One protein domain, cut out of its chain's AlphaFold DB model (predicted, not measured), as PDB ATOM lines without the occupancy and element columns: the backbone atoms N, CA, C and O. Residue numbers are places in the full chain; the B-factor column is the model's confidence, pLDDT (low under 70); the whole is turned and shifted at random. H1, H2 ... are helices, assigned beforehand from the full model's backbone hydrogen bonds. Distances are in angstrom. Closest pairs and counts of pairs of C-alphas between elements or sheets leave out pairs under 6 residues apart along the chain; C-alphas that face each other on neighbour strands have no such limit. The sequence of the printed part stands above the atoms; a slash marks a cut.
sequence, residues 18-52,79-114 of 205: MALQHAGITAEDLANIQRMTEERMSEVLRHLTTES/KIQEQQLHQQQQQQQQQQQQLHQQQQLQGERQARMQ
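AT A GLANCE: This is residues 18 to 52 and 79 to 114 of the 205 residues of an uncharacterized protein of Glossina brevipalpis (UniProt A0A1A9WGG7). One long free-standing helix, H3, has a second long helix, H2, well away from it, with open space between them; a short helix, H1, sits near the beginning of H2. The printed part has 71 residues with three named helices, in the order H1, H2, H3, and no named strand: all helix. It is extended, with a radius of gyration of the C-alphas of 18.6 A, and flat, spanning 52 by 36 by 19 A.

HOW THE PARTS SIT: H3, residues 79 to 114, stands free and is apart from H2, residues 27 to 52, of which 34 to 52 stand free. H1, residues 18 to 22, is apart from H3. H1 and H2 are only just apart, 8.4 A at their closest C-alphas, and a tight link of 4 residues joins them. Every O i to N i+4 pair is within hydrogen-bond range in H1 and H3, and 21 of 22 are in H2.

IN THESE COORDINATES: H3 is 52.2 A long, from C-alpha 79 at (-60.612, 10.340, 106.531) to C-alpha 114 at (-61.802, -39.689, 121.537). H2 is 37.5 A and H1 6.0 A long; H1 begins at C-alpha 18, (-74.604, -19.822, 141.360).

THE WHOLE: The farthest C-alphas, of Glu 51 and Gln 114, are 53.2 A apart. Residues 53 to 78 are not printed; C-alphas 52 and 79 are 19.0 A apart across the cut. Confidence is under 70 at residues 50 to 52, 79 to 80 and 105 to 114.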
ATOM      1  N   MET A  18     -74.501 -19.572 139.914       91.81
ATOM      2  CA  MET A  18     -74.604 -19.822 141.360       91.81
ATOM      3  C   MET A  18     -73.852 -18.771 142.175       91.81
ATOM      4  O   MET A  18     -74.346 -18.353 143.214       91.81
ATOM      5  N   ALA A  19     -72.679 -18.325 141.717       92.56
ATOM      6  CA  ALA A  19     -71.912 -17.285 142.400       92.56
ATOM      7  C   ALA A  19     -72.659 -15.939 142.422       92.56
ATOM      8  O   ALA A  19     -72.722 -15.300 143.468       92.56
ATOM      9  N   LEU A  20     -73.281 -15.549 141.304       93.38
ATOM     10  CA  LEU A  20     -74.129 -14.355 141.209       93.38
ATOM     11  C   LEU A  20     -75.353 -14.472 142.126       93.38
ATOM     12  O   LEU A  20     -75.598 -13.572 142.923       93.38
ATOM     13  N   GLN A  21     -76.045 -15.618 142.105       90.88
ATOM     14  CA  GLN A  21     -77.171 -15.889 143.005       90.88
ATOM     15  C   GLN A  21     -76.763 -15.834 144.490       90.88
ATOM     16  O   GLN A  21     -77.471 -15.231 145.291       90.88
ATOM     17  N   HIS A  22     -75.609 -16.405 144.859       92.56
ATOM     18  CA  HIS A  22     -75.053 -16.323 146.216       92.56
ATOM     19  C   HIS A  22     -74.663 -14.898 146.627       92.56
ATOM     20  O   HIS A  22     -74.752 -14.563 147.806       92.56
ATOM     21  N   ALA A  23     -74.228 -14.072 145.675       91.88
ATOM     22  CA  ALA A  23     -73.905 -12.666 145.891       91.88
ATOM     23  C   ALA A  23     -75.141 -11.745 145.868       91.88
ATOM     24  O   ALA A  23     -75.003 -10.549 146.106       91.88
ATOM     25  N   GLY A  24     -76.334 -12.275 145.564       93.31
ATOM     26  CA  GLY A  24     -77.555 -11.486 145.374       93.31
ATOM     27  C   GLY A  24     -77.570 -10.639 144.096       93.31
ATOM     28  O   GLY A  24     -78.447  -9.796 143.953       93.31
ATOM     29  N   ILE A  25     -76.627 -10.855 143.173       94.75
ATOM     30  CA  ILE A  25     -76.504 -10.102 141.918       94.75
ATOM     31  C   ILE A  25     -77.477 -10.698 140.899       94.75
ATOM     32  O   ILE A  25     -77.349 -11.863 140.506       94.75
ATOM     33  N   THR A  26     -78.453  -9.906 140.462       94.12
ATOM     34  CA  THR A  26     -79.415 -10.312 139.432       94.12
ATOM     35  C   THR A  26     -78.814 -10.225 138.023       94.12
ATOM     36  O   THR A  26     -77.725  -9.691 137.804       94.12
ATOM     37  N   ALA A  27     -79.534 -10.747 137.024       92.44
ATOM     38  CA  ALA A  27     -79.143 -10.586 135.623       92.44
ATOM     39  C   ALA A  27     -79.181  -9.113 135.164       92.44
ATOM     40  O   ALA A  27     -78.394  -8.726 134.303       92.44
ATOM     41  N   GLU A  28     -80.062  -8.299 135.755       94.81
ATOM     42  CA  GLU A  28     -80.146  -6.857 135.508       94.81
ATOM     43  C   GLU A  28     -78.952  -6.122 136.128       94.81
ATOM     44  O   GLU A  28     -78.283  -5.358 135.436       94.81
ATOM     45  N   ASP A  29     -78.600  -6.433 137.380       95.62
ATOM     46  CA  ASP A  29     -77.404  -5.882 138.033       95.62
ATOM     47  C   ASP A  29     -76.134  -6.209 137.242       95.62
ATOM     48  O   ASP A  29     -75.288  -5.341 137.030       95.62
ATOM     49  N   LEU A  30     -76.010  -7.447 136.747       95.25
ATOM     50  CA  LEU A  30     -74.884  -7.854 135.910       95.25
ATOM     51  C   LEU A  30     -74.824  -7.048 134.602       95.25
ATOM     52  O   LEU A  30     -73.739  -6.619 134.211       95.25
ATOM     53  N   ALA A  31     -75.963  -6.819 133.942       95.50
ATOM     54  CA  ALA A  31     -76.034  -6.010 132.725       95.50
ATOM     55  C   ALA A  31     -75.704  -4.527 132.992       95.50
ATOM     56  O   ALA A  31     -74.994  -3.898 132.207       95.50
ATOM     57  N   ASN A  32     -76.147  -3.985 134.129       97.00
ATOM     58  CA  ASN A  32     -75.820  -2.628 134.567       97.00
ATOM     59  C   ASN A  32     -74.323  -2.483 134.884       97.00
ATOM     60  O   ASN A  32     -73.691  -1.526 134.438       97.00
ATOM     61  N   ILE A  33     -73.721  -3.459 135.577       94.88
ATOM     62  CA  ILE A  33     -72.272  -3.515 135.822       94.88
ATOM     63  C   ILE A  33     -71.504  -3.594 134.499       94.88
ATOM     64  O   ILE A  33     -70.525  -2.867 134.328       94.88
ATOM     65  N   GLN A  34     -71.941  -4.437 133.557       94.94
ATOM     66  CA  GLN A  34     -71.320  -4.546 132.233       94.94
ATOM     67  C   GLN A  34     -71.355  -3.204 131.496       94.94
ATOM     68  O   GLN A  34     -70.299  -2.745 131.067       94.94
ATOM     69  N   ARG A  35     -72.513  -2.530 131.456       96.31
ATOM     70  CA  ARG A  35     -72.652  -1.197 130.852       96.31
ATOM     71  C   ARG A  35     -71.731  -0.164 131.503       96.31
ATOM     72  O   ARG A  35     -70.946   0.457 130.802       96.31
ATOM     73  N   MET A  36     -71.771  -0.013 132.829       96.56
ATOM     74  CA  MET A  36     -70.905   0.947 133.537       96.56
ATOM     75  C   MET A  36     -69.413   0.649 133.320       96.56
ATOM     76  O   MET A  36     -68.589   1.560 133.267       96.56
ATOM     77  N   THR A  37     -69.050  -0.631 133.185       96.19
ATOM     78  CA  THR A  37     -67.672  -1.039 132.883       96.19
ATOM     79  C   THR A  37     -67.299  -0.695 131.440       96.19
ATOM     80  O   THR A  37     -66.201  -0.198 131.212       96.19
ATOM     81  N   GLU A  38     -68.193  -0.906 130.474       94.69
ATOM     82  CA  GLU A  38     -68.007  -0.542 129.063       94.69
ATOM     83  C   GLU A  38     -67.898   0.974 128.863       94.69
ATOM     84  O   GLU A  38     -66.957   1.434 128.216       94.69
ATOM     85  N   GLU A  39     -68.791   1.755 129.474       94.56
ATOM     86  CA  GLU A  39     -68.757   3.223 129.471       94.56
ATOM     87  C   GLU A  39     -67.423   3.732 130.041       94.56
ATOM     88  O   GLU A  39     -66.740   4.536 129.404       94.56
ATOM     89  N   ARG A  40     -66.980   3.181 131.180       93.31
ATOM     90  CA  ARG A  40     -65.697   3.539 131.800       93.31
ATOM     91  C   ARG A  40     -64.482   3.102 130.976       93.31
ATOM     92  O   ARG A  40     -63.501   3.836 130.923       93.31
ATOM     93  N   MET A  41     -64.513   1.932 130.336       92.56
ATOM     94  CA  MET A  41     -63.439   1.503 129.426       92.56
ATOM     95  C   MET A  41     -63.376   2.392 128.182       92.56
ATOM     96  O   MET A  41     -62.285   2.771 127.769       92.56
ATOM     97  N   SER A  42     -64.528   2.764 127.621       92.62
ATOM     98  CA  SER A  42     -64.621   3.684 126.482       92.62
ATOM     99  C   SER A  42     -64.105   5.075 126.839       92.62
ATOM    100  O   SER A  42     -63.396   5.689 126.049       92.62
ATOM    101  N   GLU A  43     -64.401   5.555 128.047       92.25
ATOM    102  CA  GLU A  43     -63.857   6.803 128.577       92.25
ATOM    103  C   GLU A  43     -62.335   6.740 128.751       92.25
ATOM    104  O   GLU A  43     -61.640   7.621 128.252       92.25
ATOM    105  N   VAL A  44     -61.797   5.687 129.374       89.56
ATOM    106  CA  VAL A  44     -60.340   5.498 129.508       89.56
ATOM    107  C   VAL A  44     -59.660   5.420 128.136       89.56
ATOM    108  O   VAL A  44     -58.642   6.070 127.932       89.56
ATOM    109  N   LEU A  45     -60.229   4.691 127.170       89.06
ATOM    110  CA  LEU A  45     -59.700   4.632 125.802       89.06
ATOM    111  C   LEU A  45     -59.744   5.997 125.102       89.06
ATOM    112  O   LEU A  45     -58.778   6.358 124.433       89.06
ATOM    113  N   ARG A  46     -60.829   6.765 125.283       88.81
ATOM    114  CA  ARG A  46     -60.946   8.140 124.777       88.81
ATOM    115  C   ARG A  46     -59.845   9.019 125.364       88.81
ATOM    116  O   ARG A  46     -59.162   9.684 124.591       88.81
ATOM    117  N   HIS A  47     -59.640   8.971 126.682       85.62
ATOM    118  CA  HIS A  47     -58.557   9.697 127.344       85.62
ATOM    119  C   HIS A  47     -57.197   9.318 126.757       85.62
ATOM    120  O   HIS A  47     -56.539  10.215 126.247       85.62
ATOM    121  N   LEU A  48     -56.862   8.025 126.642       82.69
ATOM    122  CA  LEU A  48     -55.591   7.585 126.043       82.69
ATOM    123  C   LEU A  48     -55.368   8.131 124.620       82.69
ATOM    124  O   LEU A  48     -54.233   8.426 124.244       82.69
ATOM    125  N   THR A  49     -56.434   8.275 123.823       76.06
ATOM    126  CA  THR A  49     -56.336   8.879 122.485       76.06
ATOM    127  C   THR A  49     -56.207  10.401 122.500       76.06
ATOM    128  O   THR A  49     -55.477  10.925 121.671       76.06
ATOM    129  N   THR A  50     -56.861  11.118 123.420       66.31
ATOM    130  CA  THR A  50     -56.811  12.592 123.473       66.31
ATOM    131  C   THR A  50     -55.605  13.121 124.251       66.31
ATOM    132  O   THR A  50     -55.008  14.111 123.847       66.31
ATOM    133  N   GLU A  51     -55.181  12.435 125.317       57.28
ATOM    134  CA  GLU A  51     -53.978  12.779 126.093       57.28
ATOM    135  C   GLU A  51     -52.691  12.598 125.266       57.28
ATOM    136  O   GLU A  51     -51.687  13.247 125.537       57.28
ATOM    137  N   SER A  52     -52.749  11.790 124.198       54.31
ATOM    138  CA  SER A  52     -51.669  11.657 123.209       54.31
ATOM    139  C   SER A  52     -51.493  12.891 122.304       54.31
ATOM    140  O   SER A  52     -50.403  13.077 121.767       54.31
ATOM    141  N   LYS A  79     -61.771  10.927 105.838       58.16
ATOM    142  CA  LYS A  79     -60.612  10.340 106.531       58.16
ATOM    143  C   LYS A  79     -60.949   9.792 107.927       58.16
ATOM    144  O   LYS A  79     -60.455   8.732 108.310       58.16
ATOM    145  N   ILE A  80     -61.807  10.489 108.677       67.06
ATOM    146  CA  ILE A  80     -62.307  10.037 109.989       67.06
ATOM    147  C   ILE A  80     -63.249   8.837 109.830       67.06
ATOM    148  O   ILE A  80     -63.161   7.878 110.598       67.06
ATOM    149  N   GLN A  81     -64.118   8.850 108.818       70.06
ATOM    150  CA  GLN A  81     -65.047   7.755 108.547       70.06
ATOM    151  C   GLN A  81     -64.318   6.491 108.059       70.06
ATOM    152  O   GLN A  81     -64.635   5.399 108.530       70.06
ATOM    153  N   GLU A  82     -63.291   6.623 107.215       71.75
ATOM    154  CA  GLU A  82     -62.394   5.521 106.846       71.75
ATOM    155  C   GLU A  82     -61.640   4.967 108.058       71.75
ATOM    156  O   GLU A  82     -61.600   3.750 108.236       71.75
ATOM    157  N   GLN A  83     -61.083   5.821 108.923       74.62
ATOM    158  CA  GLN A  83     -60.362   5.373 110.119       74.62
ATOM    159  C   GLN A  83     -61.282   4.625 111.099       74.62
ATOM    160  O   GLN A  83     -60.906   3.576 111.628       74.62
ATOM    161  N   GLN A  84     -62.514   5.107 111.288       77.38
ATOM    162  CA  GLN A  84     -63.521   4.459 112.128       77.38
ATOM    163  C   GLN A  84     -64.003   3.124 111.524       77.38
ATOM    164  O   GLN A  84     -64.153   2.136 112.249       77.38
ATOM    165  N   LEU A  85     -64.148   3.044 110.194       80.62
ATOM    166  CA  LEU A  85     -64.437   1.795 109.476       80.62
ATOM    167  C   LEU A  85     -63.284   0.784 109.610       80.62
ATOM    168  O   LEU A  85     -63.525  -0.401 109.847       80.62
ATOM    169  N   HIS A  86     -62.032   1.244 109.511       80.62
ATOM    170  CA  HIS A  86     -60.839   0.409 109.679       80.62
ATOM    171  C   HIS A  86     -60.751  -0.174 111.097       80.62
ATOM    172  O   HIS A  86     -60.477  -1.364 111.266       80.62
ATOM    173  N   GLN A  87     -61.047   0.641 112.115       80.25
ATOM    174  CA  GLN A  87     -61.076   0.207 113.512       80.25
ATOM    175  C   GLN A  87     -62.184  -0.836 113.754       80.25
ATOM    176  O   GLN A  87     -61.930  -1.878 114.363       80.25
ATOM    177  N   GLN A  88     -63.386  -0.619 113.206       82.75
ATOM    178  CA  GLN A  88     -64.490  -1.583 113.293       82.75
ATOM    179  C   GLN A  88     -64.154  -2.911 112.588       82.75
ATOM    180  O   GLN A  88     -64.409  -3.987 113.136       82.75
ATOM    181  N   GLN A  89     -63.531  -2.857 111.405       85.81
ATOM    182  CA  GLN A  89     -63.105  -4.051 110.670       85.81
ATOM    183  C   GLN A  89     -62.041  -4.845 111.446       85.81
ATOM    184  O   GLN A  89     -62.128  -6.073 111.537       85.81
ATOM    185  N   GLN A  90     -61.070  -4.160 112.061       84.56
ATOM    186  CA  GLN A  90     -60.036  -4.798 112.878       84.56
ATOM    187  C   GLN A  90     -60.633  -5.483 114.122       84.56
ATOM    188  O   GLN A  90     -60.252  -6.612 114.447       84.56
ATOM    189  N   GLN A  91     -61.612  -4.851 114.778       83.88
ATOM    190  CA  GLN A  91     -62.301  -5.430 115.935       83.88
ATOM    191  C   GLN A  91     -63.106  -6.688 115.551       83.88
ATOM    192  O   GLN A  91     -63.031  -7.708 116.241       83.88
ATOM    193  N   GLN A  92     -63.796  -6.666 114.403       84.06
ATOM    194  CA  GLN A  92     -64.521  -7.833 113.887       84.06
ATOM    195  C   GLN A  92     -63.569  -8.996 113.542       84.06
ATOM    196  O   GLN A  92     -63.876 -10.158 113.824       84.06
ATOM    197  N   GLN A  93     -62.384  -8.698 112.996       83.62
ATOM    198  CA  GLN A  93     -61.375  -9.712 112.673       83.62
ATOM    199  C   GLN A  93     -60.781 -10.365 113.936       83.62
ATOM    200  O   GLN A  93     -60.610 -11.587 113.968       83.62
ATOM    201  N   GLN A  94     -60.537  -9.591 115.004       83.25
ATOM    202  CA  GLN A  94     -60.137 -10.136 116.310       83.25
ATOM    203  C   GLN A  94     -61.210 -11.051 116.909       83.25
ATOM    204  O   GLN A  94     -60.886 -12.144 117.383       83.25
ATOM    205  N   GLN A  95     -62.485 -10.646 116.858       84.94
ATOM    206  CA  GLN A  95     -63.581 -11.462 117.384       84.94
ATOM    207  C   GLN A  95     -63.676 -12.807 116.645       84.94
ATOM    208  O   GLN A  95     -63.798 -13.852 117.286       84.94
ATOM    209  N   GLN A  96     -63.525 -12.808 115.314       81.69
ATOM    210  CA  GLN A  96     -63.536 -14.043 114.524       81.69
ATOM    211  C   GLN A  96     -62.346 -14.963 114.855       81.69
ATOM    212  O   GLN A  96     -62.533 -16.172 114.995       81.69
ATOM    213  N   GLN A  97     -61.142 -14.409 115.061       81.75
ATOM    214  CA  GLN A  97     -59.973 -15.183 115.509       81.75
ATOM    215  C   GLN A  97     -60.187 -15.813 116.893       81.75
ATOM    216  O   GLN A  97     -59.863 -16.985 117.093       81.75
ATOM    217  N   GLN A  98     -60.766 -15.072 117.841       82.62
ATOM    218  CA  GLN A  98     -61.031 -15.576 119.190       82.62
ATOM    219  C   GLN A  98     -62.073 -16.710 119.179       82.62
ATOM    220  O   GLN A  98     -61.909 -17.719 119.870       82.62
ATOM    221  N   LEU A  99     -63.102 -16.591 118.335       83.25
ATOM    222  CA  LEU A  99     -64.127 -17.618 118.133       83.25
ATOM    223  C   LEU A  99     -63.538 -18.878 117.465       83.25
ATOM    224  O   LEU A  99     -63.832 -19.997 117.890       83.25
ATOM    225  N   HIS A 100     -62.631 -18.709 116.495       80.88
ATOM    226  CA  HIS A 100     -61.909 -19.818 115.864       80.88
ATOM    227  C   HIS A 100     -60.966 -20.535 116.847       80.88
ATOM    228  O   HIS A 100     -60.936 -21.767 116.880       80.88
ATOM    229  N   GLN A 101     -60.251 -19.798 117.707       76.94
ATOM    230  CA  GLN A 101     -59.411 -20.392 118.755       76.94
ATOM    231  C   GLN A 101     -60.256 -21.170 119.780       76.94
ATOM    232  O   GLN A 101     -59.893 -22.283 120.161       76.94
ATOM    233  N   GLN A 102     -61.416 -20.637 120.183       76.00
ATOM    234  CA  GLN A 102     -62.338 -21.349 121.072       76.00
ATOM    235  C   GLN A 102     -62.866 -22.643 120.426       76.00
ATOM    236  O   GLN A 102     -62.985 -23.664 121.109       76.00
ATOM    237  N   GLN A 103     -63.137 -22.626 119.117       74.19
ATOM    238  CA  GLN A 103     -63.574 -23.812 118.382       74.19
ATOM    239  C   GLN A 103     -62.450 -24.853 118.250       74.19
ATOM    240  O   GLN A 103     -62.716 -26.032 118.475       74.19
ATOM    241  N   GLN A 104     -61.194 -24.449 118.005       71.69
ATOM    242  CA  GLN A 104     -60.044 -25.369 118.055       71.69
ATOM    243  C   GLN A 104     -59.861 -25.982 119.449       71.69
ATOM    244  O   GLN A 104     -59.765 -27.199 119.560       71.69
ATOM    245  N   LEU A 105     -59.939 -25.190 120.525       66.00
ATOM    246  CA  LEU A 105     -59.879 -25.691 121.907       66.00
ATOM    247  C   LEU A 105     -61.039 -26.642 122.263       66.00
ATOM    248  O   LEU A 105     -60.903 -27.489 123.150       66.00
ATOM    249  N   GLN A 106     -62.192 -26.518 121.600       64.56
ATOM    250  CA  GLN A 106     -63.308 -27.458 121.734       64.56
ATOM    251  C   GLN A 106     -63.086 -28.728 120.894       64.56
ATOM    252  O   GLN A 106     -63.334 -29.828 121.394       64.56
ATOM    253  N   GLY A 107     -62.560 -28.588 119.674       59.53
ATOM    254  CA  GLY A 107     -62.180 -29.684 118.781       59.53
ATOM    255  C   GLY A 107     -61.063 -30.551 119.360       59.53
ATOM    256  O   GLY A 107     -61.227 -31.763 119.449       59.53
ATOM    257  N   GLU A 108     -59.987 -29.949 119.876       59.44
ATOM    258  CA  GLU A 108     -58.945 -30.655 120.628       59.44
ATOM    259  C   GLU A 108     -59.505 -31.320 121.887       59.44
ATOM    260  O   GLU A 108     -59.119 -32.446 122.192       59.44
ATOM    261  N   ARG A 109     -60.457 -30.703 122.606       58.34
ATOM    262  CA  ARG A 109     -61.103 -31.387 123.741       58.34
ATOM    263  C   ARG A 109     -61.917 -32.604 123.314       58.34
ATOM    264  O   ARG A 109     -61.906 -33.592 124.042       58.34
ATOM    265  N   GLN A 110     -62.605 -32.560 122.173       53.19
ATOM    266  CA  GLN A 110     -63.305 -33.732 121.645       53.19
ATOM    267  C   GLN A 110     -62.324 -34.791 121.135       53.19
ATOM    268  O   GLN A 110     -62.456 -35.946 121.527       53.19
ATOM    269  N   ALA A 111     -61.301 -34.417 120.363       53.84
ATOM    270  CA  ALA A 111     -60.271 -35.335 119.876       53.84
ATOM    271  C   ALA A 111     -59.521 -36.011 121.038       53.84
ATOM    272  O   ALA A 111     -59.387 -37.229 121.067       53.84
ATOM    273  N   ARG A 112     -59.145 -35.252 122.075       52.22
ATOM    274  CA  ARG A 112     -58.491 -35.762 123.292       52.22
ATOM    275  C   ARG A 112     -59.426 -36.564 124.209       52.22
ATOM    276  O   ARG A 112     -58.934 -37.314 125.046       52.22
ATOM    277  N   MET A 113     -60.750 -36.438 124.062       47.72
ATOM    278  CA  MET A 113     -61.718 -37.382 124.645       47.72
ATOM    279  C   MET A 113     -61.910 -38.640 123.787       47.72
ATOM    280  O   MET A 113     -62.278 -39.676 124.331       47.72
ATOM    281  N   GLN A 114     -61.664 -38.569 122.477       49.50
ATOM    282  CA  GLN A 114     -61.802 -39.689 121.537       49.50
ATOM    283  C   GLN A 114     -60.537 -40.573 121.480       49.50
ATOM    284  O   GLN A 114     -60.642 -41.766 121.222       49.50
TER     285      GLN A 114